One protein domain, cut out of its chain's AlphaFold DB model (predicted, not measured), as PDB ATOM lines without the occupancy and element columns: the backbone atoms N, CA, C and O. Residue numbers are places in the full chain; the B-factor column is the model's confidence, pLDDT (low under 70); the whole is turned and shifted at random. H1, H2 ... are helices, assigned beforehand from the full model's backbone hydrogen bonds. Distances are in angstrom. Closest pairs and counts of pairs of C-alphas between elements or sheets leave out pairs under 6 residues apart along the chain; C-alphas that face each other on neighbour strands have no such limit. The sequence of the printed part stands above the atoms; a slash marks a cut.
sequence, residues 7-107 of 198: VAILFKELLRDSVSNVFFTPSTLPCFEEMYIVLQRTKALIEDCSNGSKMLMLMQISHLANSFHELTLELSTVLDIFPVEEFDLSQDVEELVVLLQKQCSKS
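Overview. This is residues 7 to 107 of the 198 residues of an uncharacterized protein of Hibiscus syriacus (UniProt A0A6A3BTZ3). Helices H2 and H4 run side by side, opposite ways, with H3, residues 54 to 59, at their turn; H5 folds back on H4, and H1 packs on H5. The printed part has 101 residues with five named helices: all helix. It is a loose rod of 52 by 25 by 23 A, radius of gyration of the C-alphas 16.0 A.

Arrangement. H1, residues 7 to 16, touches H5, residues 91 to 105, closest at C-alphas 10 and 93, 6.1 A. H2, residues 28 to 51, touches H4, residues 61 to 80, at a shallow tilt of 16 degrees, closest at C-alphas 35 and 78, 6.1 A. H4 touches H5 with residues 72 to 80 alone, a helical hairpin, closest at C-alphas 76 and 101, 5.1 A. Every helix O i to N i+4 pair is within hydrogen-bond range.

Along the chain. Find C-alpha 7 at (99.617, 35.592, 15.962) and C-alpha 105 at (97.575, 39.122, 30.399). H2 runs 34.5 A, first to last C-alpha.

Size, cuts and confidence. The H1 to H2 link is long; residues 17 to 23 have pLDDT under 70.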
ATOM      1  N   VAL A   7      99.726  37.054  15.883       83.38
ATOM      2  CA  VAL A   7      99.617  35.592  15.962       83.38
ATOM      3  C   VAL A   7      99.933  34.946  14.605       83.38
ATOM      4  O   VAL A   7     100.665  33.964  14.546       83.38
ATOM      5  N   ALA A   8      99.471  35.528  13.494       87.00
ATOM      6  CA  ALA A   8      99.776  35.012  12.158       87.00
ATOM      7  C   ALA A   8     101.265  35.141  11.787       87.00
ATOM      8  O   ALA A   8     101.783  34.289  11.068       87.00
ATOM      9  N   ILE A   9     101.959  36.175  12.278       88.88
ATOM     10  CA  ILE A   9     103.411  36.334  12.084       88.88
ATOM     11  C   ILE A   9     104.166  35.205  12.795       88.88
ATOM     12  O   ILE A   9     105.009  34.572  12.165       88.88
ATOM     13  N   LEU A  10     103.811  34.902  14.050       87.38
ATOM     14  CA  LEU A  10     104.383  33.778  14.801       87.38
ATOM     15  C   LEU A  10     104.214  32.451  14.044       87.38
ATOM     16  O   LEU A  10     105.197  31.773  13.763       87.38
ATOM     17  N   PHE A  11     102.986  32.109  13.637       87.00
ATOM     18  CA  PHE A  11     102.737  30.866  12.895       87.00
ATOM     19  C   PHE A  11     103.479  30.805  11.560       87.00
ATOM     20  O   PHE A  11     103.930  29.737  11.153       87.00
ATOM     21  N   LYS A  12     103.624  31.935  10.867       87.69
ATOM     22  CA  LYS A  12     104.369  31.983   9.610       87.69
ATOM     23  C   LYS A  12     105.847  31.646   9.810       87.69
ATOM     24  O   LYS A  12     106.402  30.935   8.976       87.69
ATOM     25  N   GLU A  13     106.458  32.139  10.884       86.75
ATOM     26  CA  GLU A  13     107.855  31.835  11.205       86.75
ATOM     27  C   GLU A  13     108.014  30.365  11.618       86.75
ATOM     28  O   GLU A  13     108.869  29.670  11.078       86.75
ATOM     29  N   LEU A  14     107.101  29.838  12.442       84.75
ATOM     30  CA  LEU A  14     107.094  28.418  12.825       84.75
ATOM     31  C   LEU A  14     106.987  27.473  11.616       84.75
ATOM     32  O   LEU A  14     107.637  26.432  11.569       84.75
ATOM     33  N   LEU A  15     106.187  27.836  10.608       83.81
ATOM     34  CA  LEU A  15     106.043  27.037   9.387       83.81
ATOM     35  C   LEU A  15     107.280  27.102   8.481       83.81
ATOM     36  O   LEU A  15     107.529  26.158   7.726       83.81
ATOM     37  N   ARG A  16     108.052  28.193   8.544       78.94
ATOM     38  CA  ARG A  16     109.251  28.405   7.723       78.94
ATOM     39  C   ARG A  16     110.391  27.463   8.112       78.94
ATOM     40  O   ARG A  16     111.136  27.060   7.223       78.94
ATOM     41  N   ASP A  17     110.480  27.094   9.390       63.28
ATOM     42  CA  ASP A  17     111.595  26.315   9.952       63.28
ATOM     43  C   ASP A  17     111.300  24.826  10.202       63.28
ATOM     44  O   ASP A  17     112.128  24.077  10.716       63.28
ATOM     45  N   SER A  18     110.131  24.345   9.767       59.50
ATOM     46  CA  SER A  18     109.705  22.939   9.919       59.50
ATOM     47  C   SER A  18     110.580  21.895   9.185       59.50
ATOM     48  O   SER A  18     110.261  20.707   9.188       59.50
ATOM     49  N   VAL A  19     111.677  22.319   8.546       53.16
ATOM     50  CA  VAL A  19     112.602  21.483   7.759       53.16
ATOM     51  C   VAL A  19     113.876  21.116   8.544       53.16
ATOM     52  O   VAL A  19     114.613  20.218   8.134       53.16
ATOM     53  N   SER A  20     114.131  21.755   9.687       55.38
ATOM     54  CA  SER A  20     115.305  21.506  10.532       55.38
ATOM     55  C   SER A  20     114.984  20.468  11.625       55.38
ATOM     56  O   SER A  20     113.846  20.373  12.071       55.38
ATOM     57  N   ASN A  21     115.964  19.654  12.051       54.34
ATOM     58  CA  ASN A  21     115.832  18.636  13.114       54.34
ATOM     59  C   ASN A  21     115.500  19.282  14.482       54.34
ATOM     60  O   ASN A  21     116.369  19.394  15.348       54.34
ATOM     61  N   VAL A  22     114.258  19.722  14.677       60.22
ATOM     62  CA  VAL A  22     113.779  20.260  15.950       60.22
ATOM     63  C   VAL A  22     113.581  19.100  16.924       60.22
ATOM     64  O   VAL A  22     112.774  18.196  16.697       60.22
ATOM     65  N   PHE A  23     114.350  19.104  18.012       64.75
ATOM     66  CA  PHE A  23     114.145  18.190  19.130       64.75
ATOM     67  C   PHE A  23     113.028  18.746  20.011       64.75
ATOM     68  O   PHE A  23     113.286  19.543  20.906       64.75
ATOM     69  N   PHE A  24     111.793  18.322  19.751       71.38
ATOM     70  CA  PHE A  24     110.650  18.718  20.567       71.38
ATOM     71  C   PHE A  24     110.756  18.148  21.979       71.38
ATOM     72  O   PHE A  24     110.963  16.941  22.160       71.38
ATOM     73  N   THR A  25     110.565  18.995  22.988       77.00
ATOM     74  CA  THR A  25     110.341  18.502  24.345       77.00
ATOM     75  C   THR A  25     108.959  17.846  24.449       77.00
ATOM     76  O   THR A  25     108.062  18.100  23.636       77.00
ATOM     77  N   PRO A  26     108.727  17.000  25.471       80.75
ATOM     78  CA  PRO A  26     107.409  16.415  25.713       80.75
ATOM     79  C   PRO A  26     106.284  17.447  25.928       80.75
ATOM     80  O   PRO A  26     105.116  17.089  25.805       80.75
ATOM     81  N   SER A  27     106.613  18.703  26.251       79.06
ATOM     82  CA  SER A  27     105.660  19.805  26.456       79.06
ATOM     83  C   SER A  27     105.196  20.491  25.168       79.06
ATOM     84  O   SER A  27     104.177  21.179  25.186       79.06
ATOM     85  N   THR A  28     105.887  20.288  24.047       85.69
ATOM     86  CA  THR A  28     105.661  21.079  22.826       85.69
ATOM     87  C   THR A  28     104.381  20.706  22.105       85.69
ATOM     88  O   THR A  28     103.613  21.585  21.718       85.69
ATOM     89  N   LEU A  29     104.103  19.407  21.971       87.00
ATOM     90  CA  LEU A  29     102.857  18.948  21.360       87.00
ATOM     91  C   LEU A  29     101.624  19.389  22.180       87.00
ATOM     92  O   LEU A  29     100.765  20.043  21.591       87.00
ATOM     93  N   PRO A  30     101.554  19.151  23.510       89.44
ATOM     94  CA  PRO A  30     100.452  19.657  24.330       89.44
ATOM     95  C   PRO A  30     100.269  21.177  24.239       89.44
ATOM     96  O   PRO A  30      99.144  21.654  24.164       89.44
ATOM     97  N   CYS A  31     101.357  21.956  24.186       91.19
ATOM     98  CA  CYS A  31     101.269  23.409  24.027       91.19
ATOM     99  C   CYS A  31     100.543  23.809  22.729       91.19
ATOM    100  O   CYS A  31      99.658  24.666  22.749       91.19
ATOM    101  N   PHE A  32     100.869  23.168  21.601       89.50
ATOM    102  CA  PHE A  32     100.180  23.429  20.335       89.50
ATOM    103  C   PHE A  32      98.741  22.921  20.311       89.50
ATOM    104  O   PHE A  32      97.895  23.567  19.694       89.50
ATOM    105  N   GLU A  33      98.453  21.791  20.958       93.12
ATOM    106  CA  GLU A  33      97.085  21.283  21.100       93.12
ATOM    107  C   GLU A  33      96.211  22.285  21.861       93.12
ATOM    108  O   GLU A  33      95.158  22.681  21.361       93.12
ATOM    109  N   GLU A  34      96.686  22.783  23.004       95.25
ATOM    110  CA  GLU A  34      95.990  23.815  23.778       95.25
ATOM    111  C   GLU A  34      95.846  25.117  22.977       95.25
ATOM    112  O   GLU A  34      94.762  25.702  22.915       95.25
ATOM    113  N   MET A  35      96.898  25.545  22.268       93.25
ATOM    114  CA  MET A  35      96.827  26.727  21.401       93.25
ATOM    115  C   MET A  35      95.756  26.570  20.321       93.25
ATOM    116  O   MET A  35      94.970  27.486  20.075       93.25
ATOM    117  N   TYR A  36      95.708  25.404  19.677       93.62
ATOM    118  CA  TYR A  36      94.711  25.089  18.666       93.62
ATOM    119  C   TYR A  36      93.294  25.113  19.247       93.62
ATOM    120  O   TYR A  36      92.406  25.702  18.633       93.62
ATOM    121  N   ILE A  37      93.082  24.544  20.437       96.69
ATOM    122  CA  ILE A  37      91.783  24.548  21.122       96.69
ATOM    123  C   ILE A  37      91.312  25.983  21.390       96.69
ATOM    124  O   ILE A  37      90.183  26.329  21.034       96.69
ATOM    125  N   VAL A  38      92.173  26.839  21.949       96.19
ATOM    126  CA  VAL A  38      91.837  28.246  22.226       96.19
ATOM    127  C   VAL A  38      91.482  28.993  20.937       96.19
ATOM    128  O   VAL A  38      90.490  29.726  20.885       96.19
ATOM    129  N   LEU A  39      92.246  28.781  19.861       94.25
ATOM    130  CA  LEU A  39      91.981  29.406  18.563       94.25
ATOM    131  C   LEU A  39      90.676  28.907  17.929       94.25
ATOM    132  O   LEU A  39      89.945  29.709  17.352       94.25
ATOM    133  N   GLN A  40      90.350  27.619  18.061       96.69
ATOM    134  CA  GLN A  40      89.078  27.073  17.581       96.69
ATOM    135  C   GLN A  40      87.889  27.628  18.361       96.69
ATOM    136  O   GLN A  40      86.904  28.025  17.749       96.69
ATOM    137  N   ARG A  41      87.988  27.733  19.691       97.44
ATOM    138  CA  ARG A  41      86.938  28.356  20.515       97.44
ATOM    139  C   ARG A  41      86.761  29.835  20.184       97.44
ATOM    140  O   ARG A  41      85.636  30.305  20.072       97.44
ATOM    141  N   THR A  42      87.861  30.550  19.948       95.12
ATOM    142  CA  THR A  42      87.825  31.948  19.487       95.12
ATOM    143  C   THR A  42      87.146  32.069  18.131       95.12
ATOM    144  O   THR A  42      86.308  32.945  17.936       95.12
ATOM    145  N   LYS A  43      87.477  31.179  17.193       95.25
ATOM    146  CA  LYS A  43      86.844  31.139  15.877       95.25
ATOM    147  C   LYS A  43      85.343  30.867  15.990       95.25
ATOM    148  O   LYS A  43      84.577  31.611  15.391       95.25
ATOM    149  N   ALA A  44      84.944  29.857  16.763       95.00
ATOM    150  CA  ALA A  44      83.541  29.525  16.986       95.00
ATOM    151  C   ALA A  44      82.775  30.727  17.556       95.00
ATOM    152  O   ALA A  44      81.771  31.127  16.984       95.00
ATOM    153  N   LEU A  45      83.327  31.398  18.575       93.81
ATOM    154  CA  LEU A  45      82.706  32.589  19.159       93.81
ATOM    155  C   LEU A  45      82.524  33.724  18.133       93.81
ATOM    156  O   LEU A  45      81.494  34.390  18.123       93.81
ATOM    157  N   ILE A  46      83.498  33.945  17.242       93.69
ATOM    158  CA  ILE A  46      83.388  34.939  16.156       93.69
ATOM    159  C   ILE A  46      82.318  34.533  15.133       93.69
ATOM    160  O   ILE A  46      81.577  35.390  14.644       93.69
ATOM    161  N   GLU A  47      82.248  33.250  14.780       92.44
ATOM    162  CA  GLU A  47      81.245  32.719  13.855       92.44
ATOM    163  C   GLU A  47      79.833  32.844  14.445       92.44
ATOM    164  O   GLU A  47      78.934  33.296  13.738       92.44
ATOM    165  N   ASP A  48      79.654  32.565  15.736       87.38
ATOM    166  CA  ASP A  48      78.383  32.741  16.448       87.38
ATOM    167  C   ASP A  48      77.930  34.210  16.423       87.38
ATOM    168  O   ASP A  48      76.780  34.507  16.100       87.38
ATOM    169  N   CYS A  49      78.855  35.152  16.642       88.44
ATOM    170  CA  CYS A  49      78.567  36.589  16.528       88.44
ATOM    171  C   CYS A  49      78.191  37.012  15.103       88.44
ATOM    172  O   CYS A  49      77.388  37.921  14.908       88.44
ATOM    173  N   SER A  50      78.806  36.388  14.098       87.56
ATOM    174  CA  SER A  50      78.625  36.764  12.691       87.56
ATOM    175  C   SER A  50      77.330  36.213  12.096       87.56
ATOM    176  O   SER A  50      76.794  36.805  11.161       87.56
ATOM    177  N   ASN A  51      76.855  35.077  12.609       84.88
ATOM    178  CA  ASN A  51      75.662  34.386  12.117       84.88
ATOM    179  C   ASN A  51      74.414  34.640  12.983       84.88
ATOM    180  O   ASN A  51      73.311  34.290  12.567       84.88
ATOM    181  N   GLY A  52      74.582  35.203  14.182       83.38
ATOM    182  CA  GLY A  52      73.503  35.446  15.134       83.38
ATOM    183  C   GLY A  52      72.661  36.695  14.850       83.38
ATOM    184  O   GLY A  52      72.957  37.512  13.978       83.38
ATOM    185  N   SER A  53      71.595  36.852  15.638       89.75
ATOM    186  CA  SER A  53      70.800  38.084  15.684       89.75
ATOM    187  C   SER A  53      71.636  39.239  16.241       89.75
ATOM    188  O   SER A  53      72.263  39.121  17.298       89.75
ATOM    189  N   LYS A  54      71.594  40.391  15.566       91.12
ATOM    190  CA  LYS A  54      72.290  41.601  16.027       91.12
ATOM    191  C   LYS A  54      71.693  42.135  17.321       91.12
ATOM    192  O   LYS A  54      72.426  42.583  18.199       91.12
ATOM    193  N   MET A  55      70.369  42.088  17.438       89.31
ATOM    194  CA  MET A  55      69.647  42.539  18.618       89.31
ATOM    195  C   MET A  55      69.990  41.661  19.822       89.31
ATOM    196  O   MET A  55      70.333  42.189  20.875       89.31
ATOM    197  N   LEU A  56      69.993  40.335  19.666       87.88
ATOM    198  CA  LEU A  56      70.415  39.415  20.723       87.88
ATOM    199  C   LEU A  56      71.876  39.644  21.131       87.88
ATOM    200  O   LEU A  56      72.170  39.741  22.322       87.88
ATOM    201  N   MET A  57      72.781  39.773  20.158       90.75
ATOM    202  CA  MET A  57      74.196  40.028  20.425       90.75
ATOM    203  C   MET A  57      74.387  41.324  21.223       90.75
ATOM    204  O   MET A  57      75.139  41.342  22.197       90.75
ATOM    205  N   LEU A  58      73.658  42.386  20.868       93.12
ATOM    206  CA  LEU A  58      73.641  43.642  21.616       93.12
ATOM    207  C   LEU A  58      73.140  43.438  23.056       93.12
ATOM    208  O   LEU A  58      73.747  43.948  23.996       93.12
ATOM    209  N   MET A  59      72.080  42.647  23.247       88.81
ATOM    210  CA  MET A  59      71.557  42.308  24.577       88.81
ATOM    211  C   MET A  59      72.548  41.507  25.434       88.81
ATOM    212  O   MET A  59      72.504  41.572  26.664       88.81
ATOM    213  N   GLN A  60      73.455  40.766  24.800       89.31
ATOM    214  CA  GLN A  60      74.460  39.924  25.446       89.31
ATOM    215  C   GLN A  60      75.868  40.538  25.425       89.31
ATOM    216  O   GLN A  60      76.827  39.881  25.831       89.31
ATOM    217  N   ILE A  61      76.028  41.797  25.010       90.38
ATOM    218  CA  ILE A  61      77.346  42.355  24.674       90.38
ATOM    219  C   ILE A  61      78.364  42.299  25.821       90.38
ATOM    220  O   ILE A  61      79.542  42.020  25.607       90.38
ATOM    221  N   SER A  62      77.914  42.487  27.063       90.69
ATOM    222  CA  SER A  62      78.778  42.355  28.244       90.69
ATOM    223  C   SER A  62      79.226  40.911  28.485       90.69
ATOM    224  O   SER A  62      80.367  40.681  28.876       90.69
ATOM    225  N   HIS A  63      78.338  39.937  28.264       89.94
ATOM    226  CA  HIS A  63      78.682  38.520  28.365       89.94
ATOM    227  C   HIS A  63      79.700  38.153  27.283       89.94
ATOM    228  O   HIS A  63      80.755  37.611  27.594       89.94
ATOM    229  N   LEU A  64      79.442  38.562  26.042       91.88
ATOM    230  CA  LEU A  64      80.332  38.312  24.917       91.88
ATOM    231  C   LEU A  64      81.730  38.919  25.127       91.88
ATOM    232  O   LEU A  64      82.741  38.257  24.890       91.88
ATOM    233  N   ALA A  65      81.800  40.155  25.633       93.06
ATOM    234  CA  ALA A  65      83.060  40.804  25.985       93.06
ATOM    235  C   ALA A  65      83.848  40.018  27.048       93.06
ATOM    236  O   ALA A  65      85.076  39.933  26.968       93.06
ATOM    237  N   ASN A  66      83.156  39.418  28.022       94.62
ATOM    238  CA  ASN A  66      83.784  38.539  29.007       94.62
ATOM    239  C   ASN A  66      84.263  37.231  28.369       94.62
ATOM    240  O   ASN A  66      85.403  36.851  28.608       94.62
ATOM    241  N   SER A  67      83.471  36.589  27.505       95.38
ATOM    242  CA  SER A  67      83.880  35.357  26.814       95.38
ATOM    243  C   SER A  67      85.133  35.560  25.950       95.38
ATOM    244  O   SER A  67      86.061  34.754  25.994       95.38
ATOM    245  N   PHE A  68      85.223  36.673  25.213       95.31
ATOM    246  CA  PHE A  68      86.448  37.023  24.479       95.31
ATOM    247  C   PHE A  68      87.634  37.289  25.409       95.31
ATOM    248  O   PHE A  68      88.771  36.929  25.090       95.31
ATOM    249  N   HIS A  69      87.392  37.920  26.559       96.12
ATOM    250  CA  HIS A  69      88.434  38.155  27.549       96.12
ATOM    251  C   HIS A  69      88.947  36.845  28.164       96.12
ATOM    252  O   HIS A  69      90.159  36.669  28.260       96.12
ATOM    253  N   GLU A  70      88.064  35.905  28.501       96.81
ATOM    254  CA  GLU A  70      88.429  34.573  28.998       96.81
ATOM    255  C   GLU A  70      89.317  33.831  27.996       96.81
ATOM    256  O   GLU A  70      90.418  33.413  28.349       96.81
ATOM    257  N   LEU A  71      88.920  33.780  26.720       96.81
ATOM    258  CA  LEU A  71      89.740  33.190  25.655       96.81
ATOM    259  C   LEU A  71      91.085  33.911  25.479       96.81
ATOM    260  O   LEU A  71      92.100  33.287  25.172       96.81
ATOM    261  N   THR A  72      91.122  35.225  25.711       95.56
ATOM    262  CA  THR A  72      92.369  36.000  25.683       95.56
ATOM    263  C   THR A  72      93.300  35.619  26.842       95.56
ATOM    264  O   THR A  72      94.515  35.547  26.650       95.56
ATOM    265  N   LEU A  73      92.763  35.352  28.035       96.06
ATOM    266  CA  LEU A  73      93.542  34.878  29.185       96.06
ATOM    267  C   LEU A  73      94.008  33.428  29.008       96.06
ATOM    268  O   LEU A  73      95.152  33.113  29.344       96.06
ATOM    269  N   GLU A  74      93.174  32.564  28.430       95.94
ATOM    270  CA  GLU A  74      93.578  31.210  28.037       95.94
ATOM    271  C   GLU A  74      94.740  31.271  27.036       95.94
ATOM    272  O   GLU A  74      95.776  30.644  27.256       95.94
ATOM    273  N   LEU A  75      94.645  32.120  26.004       94.62
ATOM    274  CA  LEU A  75      95.742  32.339  25.058       94.62
ATOM    275  C   LEU A  75      97.007  32.849  25.762       94.62
ATOM    276  O   LEU A  75      98.104  32.393  25.451       94.62
ATOM    277  N   SER A  76      96.872  33.764  26.728       94.56
ATOM    278  CA  SER A  76      98.007  34.227  27.537       94.56
ATOM    279  C   SER A  76      98.693  33.078  28.271       94.56
ATOM    280  O   SER A  76      99.915  33.068  28.357       94.56
ATOM    281  N   THR A  77      97.910  32.141  28.805       94.62
ATOM    282  CA  THR A  77      98.400  30.989  29.570       94.62
ATOM    283  C   THR A  77      99.159  30.024  28.664       94.62
ATOM    284  O   THR A  77     100.250  29.582  29.008       94.62
ATOM    285  N   VAL A  78      98.625  29.753  27.472       94.44
ATOM    286  CA  VAL A  78      99.299  28.912  26.475       94.44
ATOM    287  C   VAL A  78     100.593  29.559  25.984       94.44
ATOM    288  O   VAL A  78     101.608  28.884  25.844       94.44
ATOM    289  N   LEU A  79     100.577  30.873  25.744       92.56
ATOM    290  CA  LEU A  79     101.774  31.599  25.331       92.56
ATOM    291  C   LEU A  79     102.849  31.614  26.424       92.56
ATOM    292  O   LEU A  79     104.022  31.614  26.077       92.56
ATOM    293  N   ASP A  80     102.486  31.629  27.709       91.81
ATOM    294  CA  ASP A  80     103.436  31.611  28.837       91.81
ATOM    295  C   ASP A  80     104.251  30.308  28.900       91.81
ATOM    296  O   ASP A  80     105.433  30.325  29.233       91.81
ATOM    297  N   ILE A  81     103.641  29.187  28.504       90.88
ATOM    298  CA  ILE A  81     104.299  27.874  28.426       90.88
ATOM    299  C   ILE A  81     104.856  27.549  27.031       90.88
ATOM    300  O   ILE A  81     105.326  26.433  26.808       90.88
ATOM    301  N   PHE A  82     104.773  28.482  26.077       90.25
ATOM    302  CA  PHE A  82     105.220  28.247  24.708       90.25
ATOM    303  C   PHE A  82     106.748  28.080  24.664       90.25
ATOM    304  O   PHE A  82     107.463  28.982  25.112       90.25
ATOM    305  N   PRO A  83     107.278  26.966  24.122       87.38
ATOM    306  CA  PRO A  83     108.702  26.668  24.200       87.38
ATOM    307  C   PRO A  83     109.491  27.425  23.123       87.38
ATOM    308  O   PRO A  83     109.970  26.838  22.160       87.38
ATOM    309  N   VAL A  84     109.621  28.747  23.284       87.56
ATOM    310  CA  VAL A  84     110.324  29.649  22.346       87.56
ATOM    311  C   VAL A  84     111.717  29.119  21.996       87.56
ATOM    312  O   VAL A  84     112.069  29.074  20.825       87.56
ATOM    313  N   GLU A  85     112.462  28.650  23.000       84.38
ATOM    314  CA  GLU A  85     113.844  28.163  22.871       84.38
ATOM    315  C   GLU A  85     113.988  26.897  22.004       84.38
ATOM    316  O   GLU A  85     115.097  26.554  21.597       84.38
ATOM    317  N   GLU A  86     112.895  26.179  21.727       84.19
ATOM    318  CA  GLU A  86     112.910  24.985  20.870       84.19
ATOM    319  C   GLU A  86     112.800  25.310  19.379       84.19
ATOM    320  O   GLU A  86     112.988  24.427  18.541       84.19
ATOM    321  N   PHE A  87     112.503  26.559  19.034       82.88
ATOM    322  CA  PHE A  87     112.347  27.011  17.660       82.88
ATOM    323  C   PHE A  87     113.444  28.023  17.324       82.88
ATOM    324  O   PHE A  87     113.763  28.886  18.135       82.88
ATOM    325  N   ASP A  88     113.991  27.960  16.108       84.56
ATOM    326  CA  ASP A  88     114.946  28.958  15.595       84.56
ATOM    327  C   ASP A  88     114.192  30.220  15.125       84.56
ATOM    328  O   ASP A  88     114.140  30.574  13.948       84.56
ATOM    329  N   LEU A  89     113.486  30.862  16.061       87.25
ATOM    330  CA  LEU A  89     112.715  32.069  15.783       87.25
ATOM    331  C   LEU A  89     113.654  33.261  15.614       87.25
ATOM    332  O   LEU A  89     114.625  33.437  16.346       87.25
ATOM    333  N   SER A  90     113.329  34.149  14.675       90.69
ATOM    334  CA  SER A  90     113.998  35.446  14.630       90.69
ATOM    335  C   SER A  90     113.728  36.241  15.911       90.69
ATOM    336  O   SER A  90     112.637  36.177  16.480       90.69
ATOM    337  N   GLN A  91     114.703  37.056  16.325       92.25
ATOM    338  CA  GLN A  91     114.596  37.910  17.516       92.25
ATOM    339  C   GLN A  91     113.299  38.745  17.526       92.25
ATOM    340  O   GLN A  91     112.637  38.860  18.556       92.25
ATOM    341  N   ASP A  92     112.893  39.273  16.368       91.75
ATOM    342  CA  ASP A  92     111.647  40.035  16.220       91.75
ATOM    343  C   ASP A  92     110.405  39.208  16.611       91.75
ATOM    344  O   ASP A  92     109.446  39.742  17.174       91.75
ATOM    345  N   VAL A  93     110.399  37.905  16.313       91.12
ATOM    346  CA  VAL A  93     109.291  36.990  16.620       91.12
ATOM    347  C   VAL A  93     109.328  36.547  18.082       91.12
ATOM    348  O   VAL A  93     108.271  36.459  18.703       91.12
ATOM    349  N   GLU A  94     110.505  36.350  18.673       91.94
ATOM    350  CA  GLU A  94     110.624  36.123  20.120       91.94
ATOM    351  C   GLU A  94     110.072  37.318  20.917       91.94
ATOM    352  O   GLU A  94     109.231  37.163  21.810       91.94
ATOM    353  N   GLU A  95     110.464  38.540  20.540       93.19
ATOM    354  CA  GLU A  95     109.934  39.773  21.129       93.19
ATOM    355  C   GLU A  95     108.417  39.893  20.918       93.19
ATOM    356  O   GLU A  95     107.691  40.383  21.795       93.19
ATOM    357  N   LEU A  96     107.910  39.401  19.783       92.81
ATOM    358  CA  LEU A  96     106.483  39.357  19.487       92.81
ATOM    359  C   LEU A  96     105.715  38.411  20.415       92.81
ATOM    360  O   LEU A  96     104.623  38.777  20.852       92.81
ATOM    361  N   VAL A  97     106.266  37.238  20.744       92.00
ATOM    362  CA  VAL A  97     105.665  36.301  21.711       92.00
ATOM    363  C   VAL A  97     105.559  36.965  23.082       92.00
ATOM    364  O   VAL A  97     104.471  37.013  23.662       92.00
ATOM    365  N   VAL A  98     106.641  37.586  23.558       92.50
ATOM    366  CA  VAL A  98     106.654  38.325  24.834       92.50
ATOM    367  C   VAL A  98     105.649  39.481  24.822       92.50
ATOM    368  O   VAL A  98     104.981  39.767  25.823       92.50
ATOM    369  N   LEU A  99     105.520  40.180  23.693       92.88
ATOM    370  CA  LEU A  99     104.536  41.245  23.533       92.88
ATOM    371  C   LEU A  99     103.105  40.701  23.588       92.88
ATOM    372  O   LEU A  99     102.271  41.296  24.268       92.88
ATOM    373  N   LEU A 100     102.822  39.593  22.902       92.00
ATOM    374  CA  LEU A 100     101.515  38.939  22.911       92.00
ATOM    375  C   LEU A 100     101.127  38.499  24.325       92.00
ATOM    376  O   LEU A 100     100.062  38.892  24.794       92.00
ATOM    377  N   GLN A 101     102.020  37.819  25.049       92.31
ATOM    378  CA  GLN A 101     101.815  37.454  26.459       92.31
ATOM    379  C   GLN A 101     101.444  38.676  27.316       92.31
ATOM    380  O   GLN A 101     100.458  38.671  28.057       92.31
ATOM    381  N   LYS A 102     102.200  39.777  27.196       92.69
ATOM    382  CA  LYS A 102     101.946  41.017  27.954       92.69
ATOM    383  C   LYS A 102     100.625  41.687  27.582       92.69
ATOM    384  O   LYS A 102     100.005  42.310  28.441       92.69
ATOM    385  N   GLN A 103     100.227  41.629  26.314       92.50
ATOM    386  CA  GLN A 103      98.969  42.210  25.850       92.50
ATOM    387  C   GLN A 103      97.768  41.378  26.297       92.50
ATOM    388  O   GLN A 103      96.799  41.948  26.792       92.50
ATOM    389  N   CYS A 104      97.854  40.053  26.188       93.06
ATOM    390  CA  CYS A 104      96.797  39.140  26.605       93.06
ATOM    391  C   CYS A 104      96.581  39.182  28.126       93.06
ATOM    392  O   CYS A 104      95.459  39.414  28.575       93.06
ATOM    393  N   SER A 105      97.650  39.086  28.924       92.25
ATOM    394  CA  SER A 105      97.575  39.122  30.399       92.25
ATOM    395  C   SER A 105      97.048  40.438  30.979       92.25
ATOM    396  O   SER A 105      96.463  40.451  32.060       92.25
ATOM    397  N   LYS A 106      97.247  41.562  30.281       93.69
ATOM    398  CA  LYS A 106      96.754  42.890  30.694       93.69
ATOM    399  C   LYS A 106      95.426  43.271  30.047       93.69
ATOM    400  O   LYS A 106      94.945  44.383  30.288       93.69
ATOM    401  N   SER A 107      94.875  42.399  29.203       92.75
ATOM    402  CA  SER A 107      93.575  42.629  28.588       92.75
ATOM    403  C   SER A 107      92.501  42.762  29.668       92.75
ATOM    404  O   SER A 107      92.655  42.297  30.798       92.75
TER     405      SER A 107